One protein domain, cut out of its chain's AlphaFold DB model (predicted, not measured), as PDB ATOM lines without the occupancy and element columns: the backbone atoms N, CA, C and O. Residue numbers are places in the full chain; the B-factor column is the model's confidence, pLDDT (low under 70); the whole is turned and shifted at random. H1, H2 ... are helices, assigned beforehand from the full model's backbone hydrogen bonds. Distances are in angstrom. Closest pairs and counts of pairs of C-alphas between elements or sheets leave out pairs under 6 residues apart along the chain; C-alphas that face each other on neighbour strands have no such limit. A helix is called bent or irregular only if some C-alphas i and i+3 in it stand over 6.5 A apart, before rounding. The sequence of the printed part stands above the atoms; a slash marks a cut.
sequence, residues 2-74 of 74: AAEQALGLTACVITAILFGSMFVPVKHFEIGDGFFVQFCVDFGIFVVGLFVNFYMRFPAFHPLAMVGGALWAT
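This is residues 2 to 74 of the 74 residues of an uncharacterized protein of Gongylonema pulchrum (UniProt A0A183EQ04). Three helices, H3, H1 and H4, run back and forth along the long axis as an open triangular frame with an empty middle and no helix touching another. The short H2 sits at the far end of H1, where the chain turns across to H3, and a second turn at the other end of H3 leads into H4. The printed part has 73 residues, with four named helices in the order H1, H2, H3, H4, no named strand, and the class all helix. The whole is loose, with a radius of gyration of the C-alphas of 14.9 A, and elongated, spanning 43 by 23 by 23 A.

H3, the longest helix, holds residues 34 to 55 and measures 31.7 A, from C-alpha 34 at (-2.310, -27.633, 16.618) to C-alpha 55 at (10.679, -21.062, -11.506). H1, residues 2 to 21, measures 28.9 A and begins with C-alpha 2 at (20.972, -43.309, -11.534). H2 holds residues 23 to 26. H4, residues 63 to 72, measures 14.7 A and ends with C-alpha 72 at (-2.081, -34.471, 4.727).

Along H3 z falls from 16.618 to -11.506; along H1 it rises from -11.534 to 13.150, and along H4 from -9.938 to 4.727. H3 is apart from H1, H2 and H4, with no C-alpha of the one within 8 A of the other. H4 is also apart from H1 and H2. H1 and H2 meet only through their link. In H1 and H3 every O i to N i+4 pair is within hydrogen-bond range, in H4 4 of 6; H2 is too short for such a pair. H4 is neither bent nor irregular, but only just: C-alphas 65 and 68 are 6.2 A apart.

The two C-alphas farthest apart, those of Ala 2 and Glu 30, are 45.0 A apart. The printed part has no cut. The link H1 to H2 is tight; H2 to H3 and H3 to H4 are short. Mean pLDDT of the printed part is 89.2, and no printed residue is under 70.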
ATOM      1  N   ALA A   2      20.644 -43.012 -12.943       76.94
ATOM      2  CA  ALA A   2      20.972 -43.309 -11.534       76.94
ATOM      3  C   ALA A   2      21.302 -42.059 -10.685       76.94
ATOM      4  O   ALA A   2      20.902 -41.971  -9.528       76.94
ATOM      5  N   ALA A   3      21.990 -41.067 -11.265       83.06
ATOM      6  CA  ALA A   3      22.363 -39.838 -10.558       83.06
ATOM      7  C   ALA A   3      21.154 -38.945 -10.210       83.06
ATOM      8  O   ALA A   3      21.104 -38.380  -9.123       83.06
ATOM      9  N   GLU A   4      20.160 -38.849 -11.097       88.00
ATOM     10  CA  GLU A   4      18.941 -38.053 -10.867       88.00
ATOM     11  C   GLU A   4      18.063 -38.685  -9.781       88.00
ATOM     12  O   GLU A   4      17.522 -37.987  -8.926       88.00
ATOM     13  N   GLN A   5      17.973 -40.020  -9.766       90.44
ATOM     14  CA  GLN A   5      17.270 -40.763  -8.718       90.44
ATOM     15  C   GLN A   5      17.963 -40.616  -7.360       90.44
ATOM     16  O   GLN A   5      17.293 -40.396  -6.351       90.44
ATOM     17  N   ALA A   6      19.298 -40.693  -7.331       93.50
ATOM     18  CA  ALA A   6      20.075 -40.461  -6.119       93.50
ATOM     19  C   ALA A   6      19.857 -39.039  -5.583       93.50
ATOM     20  O   ALA A   6      19.589 -38.876  -4.397       93.50
ATOM     21  N   LEU A   7      19.877 -38.030  -6.460       93.50
ATOM     22  CA  LEU A   7      19.610 -36.641  -6.089       93.50
ATOM     23  C   LEU A   7      18.209 -36.474  -5.480       93.50
ATOM     24  O   LEU A   7      18.071 -35.840  -4.434       93.50
ATOM     25  N   GLY A   8      17.187 -37.078  -6.094       90.75
ATOM     26  CA  GLY A   8      15.818 -37.060  -5.572       90.75
ATOM     27  C   GLY A   8      15.702 -37.720  -4.195       90.75
ATOM     28  O   GLY A   8      15.108 -37.146  -3.284       90.75
ATOM     29  N   LEU A   9      16.328 -38.883  -4.001       93.56
ATOM     30  CA  LEU A   9      16.350 -39.570  -2.705       93.56
ATOM     31  C   LEU A   9      17.071 -38.751  -1.630       93.56
ATOM     32  O   LEU A   9      16.566 -38.628  -0.514       93.56
ATOM     33  N   THR A  10      18.217 -38.151  -1.955       95.44
ATOM     34  CA  THR A  10      18.933 -37.269  -1.025       95.44
ATOM     35  C   THR A  10      18.085 -36.050  -0.659       95.44
ATOM     36  O   THR A  10      18.010 -35.698   0.518       95.44
ATOM     37  N   ALA A  11      17.384 -35.452  -1.626       92.25
ATOM     38  CA  ALA A  11      16.460 -34.351  -1.365       92.25
ATOM     39  C   ALA A  11      15.317 -34.770  -0.420       92.25
ATOM     40  O   ALA A  11      14.996 -34.029   0.512       92.25
ATOM     41  N   CYS A  12      14.755 -35.972  -0.586       92.00
ATOM     42  CA  CYS A  12      13.741 -36.512   0.326       92.00
ATOM     43  C   CYS A  12      14.276 -36.686   1.757       92.00
ATOM     44  O   CYS A  12      13.599 -36.303   2.709       92.00
ATOM     45  N   VAL A  13      15.494 -37.216   1.922       96.00
ATOM     46  CA  VAL A  13      16.121 -37.390   3.247       96.00
ATOM     47  C   VAL A  13      16.330 -36.042   3.938       96.00
ATOM     48  O   VAL A  13      15.961 -35.884   5.100       96.00
ATOM     49  N   ILE A  14      16.873 -35.056   3.218       96.00
ATOM     50  CA  ILE A  14      17.071 -33.701   3.753       96.00
ATOM     51  C   ILE A  14      15.726 -33.094   4.167       96.00
ATOM     52  O   ILE A  14      15.603 -32.557   5.268       96.00
ATOM     53  N   THR A  15      14.703 -33.233   3.321       91.50
ATOM     54  CA  THR A  15      13.355 -32.717   3.595       91.50
ATOM     55  C   THR A  15      12.757 -33.349   4.850       91.50
ATOM     56  O   THR A  15      12.230 -32.627   5.691       91.50
ATOM     57  N   ALA A  16      12.888 -34.667   5.030       92.00
ATOM     58  CA  ALA A  16      12.382 -35.363   6.214       92.00
ATOM     59  C   ALA A  16      13.041 -34.868   7.513       92.00
ATOM     60  O   ALA A  16      12.356 -34.667   8.516       92.00
ATOM     61  N   ILE A  17      14.357 -34.627   7.490       95.06
ATOM     62  CA  ILE A  17      15.100 -34.107   8.648       95.06
ATOM     63  C   ILE A  17      14.654 -32.678   8.972       95.06
ATOM     64  O   ILE A  17      14.331 -32.383  10.123       95.06
ATOM     65  N   LEU A  18      14.612 -31.799   7.967       92.06
ATOM     66  CA  LEU A  18      14.210 -30.402   8.147       92.06
ATOM     67  C   LEU A  18      12.769 -30.299   8.653       92.06
ATOM     68  O   LEU A  18      12.525 -29.631   9.658       92.06
ATOM     69  N   PHE A  19      11.843 -31.019   8.018       88.81
ATOM     70  CA  PHE A  19      10.442 -31.065   8.426       88.81
ATOM     71  C   PHE A  19      10.286 -31.613   9.849       88.81
ATOM     72  O   PHE A  19       9.614 -31.000  10.666       88.81
ATOM     73  N   GLY A  20      10.973 -32.700  10.211       87.69
ATOM     74  CA  GLY A  20      10.931 -33.218  11.582       87.69
ATOM     75  C   GLY A  20      11.511 -32.241  12.615       87.69
ATOM     76  O   GLY A  20      10.995 -32.123  13.727       87.69
ATOM     77  N   SER A  21      12.558 -31.498  12.246       91.94
ATOM     78  CA  SER A  21      13.205 -30.542  13.150       91.94
ATOM     79  C   SER A  21      12.383 -29.283  13.425       91.94
ATOM     80  O   SER A  21      12.612 -28.640  14.449       91.94
ATOM     81  N   MET A  22      11.398 -28.946  12.583       88.06
ATOM     82  CA  MET A  22      10.586 -27.735  12.760       88.06
ATOM     83  C   MET A  22       9.817 -27.727  14.089       88.06
ATOM     84  O   MET A  22       9.553 -26.670  14.654       88.06
ATOM     85  N   PHE A  23       9.515 -28.909  14.628       83.75
ATOM     86  CA  PHE A  23       8.816 -29.067  15.902       83.75
ATOM     87  C   PHE A  23       9.712 -28.830  17.126       83.75
ATOM     88  O   PHE A  23       9.208 -28.751  18.244       83.75
ATOM     89  N   VAL A  24      11.035 -28.722  16.956       89.62
ATOM     90  CA  VAL A  24      11.974 -28.405  18.044       89.62
ATOM     91  C   VAL A  24      11.824 -26.950  18.512       89.62
ATOM     92  O   VAL A  24      11.519 -26.762  19.689       89.62
ATOM     93  N   PRO A  25      11.963 -25.914  17.653       85.19
ATOM     94  CA  PRO A  25      11.787 -24.521  18.068       85.19
ATOM     95  C   PRO A  25      10.351 -24.218  18.488       85.19
ATOM     96  O   PRO A  25      10.143 -23.436  19.406       85.19
ATOM     97  N   VAL A  26       9.365 -24.879  17.877       83.06
ATOM     98  CA  VAL A  26       7.943 -24.726  18.205       83.06
ATOM     99  C   VAL A  26       7.657 -24.981  19.692       83.06
ATOM    100  O   VAL A  26       6.817 -24.306  20.270       83.06
ATOM    101  N   LYS A  27       8.411 -25.864  20.358       82.12
ATOM    102  CA  LYS A  27       8.270 -26.119  21.805       82.12
ATOM    103  C   LYS A  27       8.720 -24.960  22.697       82.12
ATOM    104  O   LYS A  27       8.400 -24.955  23.880       82.12
ATOM    105  N   HIS A  28       9.505 -24.029  22.163       85.69
ATOM    106  CA  HIS A  28      10.061 -22.902  22.911       85.69
ATOM    107  C   HIS A  28       9.208 -21.632  22.816       85.69
ATOM    108  O   HIS A  28       9.532 -20.644  23.472       85.69
ATOM    109  N   PHE A  29       8.132 -21.648  22.028       84.06
ATOM    110  CA  PHE A  29       7.225 -20.518  21.859       84.06
ATOM    111  C   PHE A  29       5.808 -20.905  22.280       84.06
ATOM    112  O   PHE A  29       5.415 -22.065  22.166       84.06
ATOM    113  N   GLU A  30       5.023 -19.921  22.723       80.19
ATOM    114  CA  GLU A  30       3.572 -20.069  22.859       80.19
ATOM    115  C   GLU A  30       2.941 -20.104  21.465       80.19
ATOM    116  O   GLU A  30       2.433 -19.121  20.930       80.19
ATOM    117  N   ILE A  31       3.044 -21.265  20.836       74.19
ATOM    118  CA  ILE A  31       2.207 -21.644  19.709       74.19
ATOM    119  C   ILE A  31       0.775 -21.850  20.201       74.19
ATOM    120  O   ILE A  31       0.566 -22.363  21.298       74.19
ATOM    121  N   GLY A  32      -0.196 -21.416  19.394       77.50
ATOM    122  CA  GLY A  32      -1.620 -21.625  19.655       77.50
ATOM    123  C   GLY A  32      -2.012 -23.108  19.623       77.50
ATOM    124  O   GLY A  32      -1.286 -23.987  20.081       77.50
ATOM    125  N   ASP A  33      -3.176 -23.422  19.067       84.88
ATOM    126  CA  ASP A  33      -3.574 -24.819  18.898       84.88
ATOM    127  C   ASP A  33      -2.813 -25.513  17.747       84.88
ATOM    128  O   ASP A  33      -2.135 -24.893  16.921       84.88
ATOM    129  N   GLY A  34      -2.921 -26.844  17.691       83.38
ATOM    130  CA  GLY A  34      -2.310 -27.633  16.618       83.38
ATOM    131  C   GLY A  34      -2.850 -27.286  15.226       83.38
ATOM    132  O   GLY A  34      -2.138 -27.462  14.242       83.38
ATOM    133  N   PHE A  35      -4.068 -26.742  15.142       86.94
ATOM    134  CA  PHE A  35      -4.688 -26.341  13.882       86.94
ATOM    135  C   PHE A  35      -4.026 -25.083  13.307       86.94
ATOM    136  O   PHE A  35      -3.703 -25.045  12.122       86.94
ATOM    137  N   PHE A  36      -3.743 -24.082  14.139       86.81
ATOM    138  CA  PHE A  36      -3.028 -22.878  13.729       86.81
ATOM    139  C   PHE A  36      -1.592 -23.192  13.301       86.81
ATOM    140  O   PHE A  36      -1.108 -22.643  12.308       86.81
ATOM    141  N   VAL A  37      -0.920 -24.100  14.016       86.81
ATOM    142  CA  VAL A  37       0.415 -24.571  13.626       86.81
ATOM    143  C   VAL A  37       0.350 -25.229  12.251       86.81
ATOM    144  O   VAL A  37       1.104 -24.818  11.371       86.81
ATOM    145  N   GLN A  38      -0.580 -26.168  12.042       88.38
ATOM    146  CA  GLN A  38      -0.770 -26.848  10.758       88.38
ATOM    147  C   GLN A  38      -1.061 -25.852   9.630       88.38
ATOM    148  O   GLN A  38      -0.371 -25.862   8.618       88.38
ATOM    149  N   PHE A  39      -1.979 -24.908   9.844       88.62
ATOM    150  CA  PHE A  39      -2.275 -23.852   8.878       88.62
ATOM    151  C   PHE A  39      -1.026 -23.049   8.477       88.62
ATOM    152  O   PHE A  39      -0.813 -22.779   7.294       88.62
ATOM    153  N   CYS A  40      -0.169 -22.687   9.437       89.94
ATOM    154  CA  CYS A  40       1.076 -21.977   9.138       89.94
ATOM    155  C   CYS A  40       2.059 -22.837   8.328       89.94
ATOM    156  O   CYS A  40       2.729 -22.313   7.432       89.94
ATOM    157  N   VAL A  41       2.147 -24.142   8.618       90.06
ATOM    158  CA  VAL A  41       2.975 -25.085   7.847       90.06
ATOM    159  C   VAL A  41       2.459 -25.201   6.414       90.06
ATOM    160  O   VAL A  41       3.232 -25.000   5.473       90.06
ATOM    161  N   ASP A  42       1.162 -25.461   6.242       91.06
ATOM    162  CA  ASP A  42       0.494 -25.599   4.944       91.06
ATOM    163  C   ASP A  42       0.686 -24.339   4.096       91.06
ATOM    164  O   ASP A  42       1.047 -24.413   2.918       91.06
ATOM    165  N   PHE A  43       0.507 -23.167   4.710       93.06
ATOM    166  CA  PHE A  43       0.710 -21.880   4.055       93.06
ATOM    167  C   PHE A  43       2.164 -21.698   3.599       93.06
ATOM    168  O   PHE A  43       2.410 -21.267   2.470       93.06
ATOM    169  N   GLY A  44       3.137 -22.080   4.431       92.69
ATOM    170  CA  GLY A  44       4.553 -22.068   4.061       92.69
ATOM    171  C   GLY A  44       4.855 -22.971   2.862       92.69
ATOM    172  O   GLY A  44       5.492 -22.530   1.901       92.69
ATOM    173  N   ILE A  45       4.350 -24.209   2.874       92.31
ATOM    174  CA  ILE A  45       4.510 -25.161   1.764       92.31
ATOM    175  C   ILE A  45       3.854 -24.621   0.489       92.31
ATOM    176  O   ILE A  45       4.458 -24.695  -0.582       92.31
ATOM    177  N   PHE A  46       2.661 -24.035   0.589       92.69
ATOM    178  CA  PHE A  46       1.958 -23.441  -0.546       92.69
ATOM    179  C   PHE A  46       2.750 -22.287  -1.174       92.69
ATOM    180  O   PHE A  46       2.959 -22.276  -2.388       92.69
ATOM    181  N   VAL A  47       3.240 -21.345  -0.362       96.31
ATOM    182  CA  VAL A  47       4.019 -20.195  -0.844       96.31
ATOM    183  C   VAL A  47       5.313 -20.652  -1.521       96.31
ATOM    184  O   VAL A  47       5.605 -20.221  -2.639       96.31
ATOM    185  N   VAL A  48       6.071 -21.562  -0.900       94.56
ATOM    186  CA  VAL A  48       7.295 -22.116  -1.506       94.56
ATOM    187  C   VAL A  48       6.967 -22.878  -2.793       94.56
ATOM    188  O   VAL A  48       7.641 -22.694  -3.809       94.56
ATOM    189  N   GLY A  49       5.902 -23.680  -2.784       92.44
ATOM    190  CA  GLY A  49       5.418 -24.419  -3.948       92.44
ATOM    191  C   GLY A  49       5.057 -23.507  -5.118       92.44
ATOM    192  O   GLY A  49       5.447 -23.799  -6.247       92.44
ATOM    193  N   LEU A  50       4.397 -22.373  -4.859       94.75
ATOM    194  CA  LEU A  50       4.111 -21.354  -5.872       94.75
ATOM    195  C   LEU A  50       5.397 -20.818  -6.507       94.75
ATOM    196  O   LEU A  50       5.505 -20.805  -7.734       94.75
ATOM    197  N   PHE A  51       6.390 -20.421  -5.703       96.81
ATOM    198  CA  PHE A  51       7.669 -19.922  -6.223       96.81
ATOM    199  C   PHE A  51       8.398 -20.963  -7.079       96.81
ATOM    200  O   PHE A  51       8.894 -20.632  -8.159       96.81
ATOM    201  N   VAL A  52       8.424 -22.226  -6.644       93.94
ATOM    202  CA  VAL A  52       9.007 -23.327  -7.426       93.94
ATOM    203  C   VAL A  52       8.245 -23.525  -8.739       93.94
ATOM    204  O   VAL A  52       8.865 -23.719  -9.784       93.94
ATOM    205  N   ASN A  53       6.915 -23.421  -8.719       93.81
ATOM    206  CA  ASN A  53       6.081 -23.561  -9.911       93.81
ATOM    207  C   ASN A  53       6.367 -22.454 -10.943       93.81
ATOM    208  O   ASN A  53       6.545 -22.748 -12.129       93.81
ATOM    209  N   PHE A  54       6.515 -21.205 -10.484       95.81
ATOM    210  CA  PHE A  54       6.961 -20.086 -11.321       95.81
ATOM    211  C   PHE A  54       8.357 -20.329 -11.902       95.81
ATOM    212  O   PHE A  54       8.554 -20.168 -13.108       95.81
ATOM    213  N   TYR A  55       9.313 -20.757 -11.071       96.62
ATOM    214  CA  TYR A  55      10.679 -21.062 -11.506       96.62
ATOM    215  C   TYR A  55      10.716 -22.172 -12.572       96.62
ATOM    216  O   TYR A  55      11.470 -22.085 -13.541       96.62
ATOM    217  N   MET A  56       9.849 -23.179 -12.444       94.44
ATOM    218  CA  MET A  56       9.723 -24.297 -13.385       94.44
ATOM    219  C   MET A  56       8.805 -24.016 -14.587       94.44
ATOM    220  O   MET A  56       8.597 -24.910 -15.405       94.44
ATOM    221  N   ARG A  57       8.292 -22.787 -14.738       95.56
ATOM    222  CA  ARG A  57       7.421 -22.368 -15.855       95.56
ATOM    223  C   ARG A  57       6.128 -23.191 -15.967       95.56
ATOM    224  O   ARG A  57       5.722 -23.533 -17.074       95.56
ATOM    225  N   PHE A  58       5.474 -23.463 -14.838       90.94
ATOM    226  CA  PHE A  58       4.197 -24.188 -14.770       90.94
ATOM    227  C   PHE A  58       4.250 -25.596 -15.386       90.94
ATOM    228  O   PHE A  58       3.641 -25.848 -16.430       90.94
ATOM    229  N   PRO A  59       4.977 -26.536 -14.753       90.75
ATOM    230  CA  PRO A  59       5.013 -27.921 -15.207       90.75
ATOM    231  C   PRO A  59       3.624 -28.573 -15.122       90.75
ATOM    232  O   PRO A  59       2.757 -28.140 -14.363       90.75
ATOM    233  N   ALA A  60       3.418 -29.644 -15.892       90.06
ATOM    234  CA  ALA A  60       2.163 -30.387 -15.872       90.06
ATOM    235  C   ALA A  60       1.868 -30.938 -14.466       90.06
ATOM    236  O   ALA A  60       2.729 -31.531 -13.814       90.06
ATOM    237  N   PHE A  61       0.629 -30.763 -14.011       86.50
ATOM    238  CA  PHE A  61       0.186 -31.324 -12.742       86.50
ATOM    239  C   PHE A  61       0.043 -32.843 -12.855       86.50
ATOM    240  O   PHE A  61      -0.539 -33.355 -13.811       86.50
ATOM    241  N   HIS A  62       0.541 -33.562 -11.849       88.12
ATOM    242  CA  HIS A  62       0.400 -35.009 -11.726       88.12
ATOM    243  C   HIS A  62      -0.611 -35.328 -10.614       88.12
ATOM    244  O   HIS A  62      -0.234 -35.302  -9.440       88.12
ATOM    245  N   PRO A  63      -1.878 -35.657 -10.938       88.38
ATOM    246  CA  PRO A  63      -2.942 -35.790  -9.938       88.38
ATOM    247  C   PRO A  63      -2.642 -36.819  -8.847       88.38
ATOM    248  O   PRO A  63      -2.944 -36.584  -7.682       88.38
ATOM    249  N   LEU A  64      -1.980 -37.927  -9.196       90.06
ATOM    250  CA  LEU A  64      -1.579 -38.950  -8.226       90.06
ATOM    251  C   LEU A  64      -0.619 -38.409  -7.158       90.06
ATOM    252  O   LEU A  64      -0.733 -38.785  -5.996       90.06
ATOM    253  N   ALA A  65       0.287 -37.496  -7.522       85.81
ATOM    254  CA  ALA A  65       1.191 -36.866  -6.562       85.81
ATOM    255  C   ALA A  65       0.451 -35.892  -5.625       85.81
ATOM    256  O   ALA A  65       0.866 -35.697  -4.487       85.81
ATOM    257  N   MET A  66      -0.669 -35.314  -6.074       88.69
ATOM    258  CA  MET A  66      -1.464 -34.361  -5.290       88.69
ATOM    259  C   MET A  66      -2.298 -35.038  -4.192       88.69
ATOM    260  O   MET A  66      -2.593 -34.404  -3.182       88.69
ATOM    261  N   VAL A  67      -2.639 -36.326  -4.344       92.50
ATOM    262  CA  VAL A  67      -3.436 -37.083  -3.355       92.50
ATOM    263  C   VAL A  67      -2.756 -37.127  -1.986       92.50
ATOM    264  O   VAL A  67      -3.428 -36.981  -0.971       92.50
ATOM    265  N   GLY A  68      -1.428 -37.272  -1.943       87.81
ATOM    266  CA  GLY A  68      -0.686 -37.264  -0.678       87.81
ATOM    267  C   GLY A  68      -0.834 -35.943   0.079       87.81
ATOM    268  O   GLY A  68      -1.055 -35.951   1.284       87.81
ATOM    269  N   GLY A  69      -0.793 -34.815  -0.638       86.62
ATOM    270  CA  GLY A  69      -1.033 -33.495  -0.051       86.62
ATOM    271  C   GLY A  69      -2.477 -33.314   0.415       86.62
ATOM    272  O   GLY A  69      -2.707 -32.768   1.486       86.62
ATOM    273  N   ALA A  70      -3.447 -33.833  -0.346       87.38
ATOM    274  CA  ALA A  70      -4.855 -33.787   0.042       87.38
ATOM    275  C   ALA A  70      -5.132 -34.567   1.336       87.38
ATOM    276  O   ALA A  70      -5.872 -34.075   2.174       87.38
ATOM    277  N   LEU A  71      -4.519 -35.742   1.516       88.56
ATOM    278  CA  LEU A  71      -4.627 -36.536   2.750       88.56
ATOM    279  C   LEU A  71      -3.876 -35.923   3.934       88.56
ATOM    280  O   LEU A  71      -4.201 -36.203   5.078       88.56
ATOM    281  N   TRP A  72      -2.837 -35.138   3.672       83.94
ATOM    282  CA  TRP A  72      -2.081 -34.471   4.727       83.94
ATOM    283  C   TRP A  72      -2.811 -33.240   5.283       83.94
ATOM    284  O   TRP A  72      -2.629 -32.906   6.447       83.94
ATOM    285  N   ALA A  73      -3.660 -32.600   4.475       81.19
ATOM    286  CA  ALA A  73      -4.432 -31.416   4.856       81.19
ATOM    287  C   ALA A  73      -5.777 -31.721   5.559       81.19
ATOM    288  O   ALA A  73      -6.569 -30.800   5.770       81.19
ATOM    289  N   THR A  74      -6.074 -32.991   5.868       75.31
ATOM    290  CA  THR A  74      -7.289 -33.426   6.594       75.31
ATOM    291  C   THR A  74      -7.021 -33.633   8.072       75.31
ATOM    292  O   THR A  74      -7.862 -33.190   8.883       75.31
TER     293      THR A  74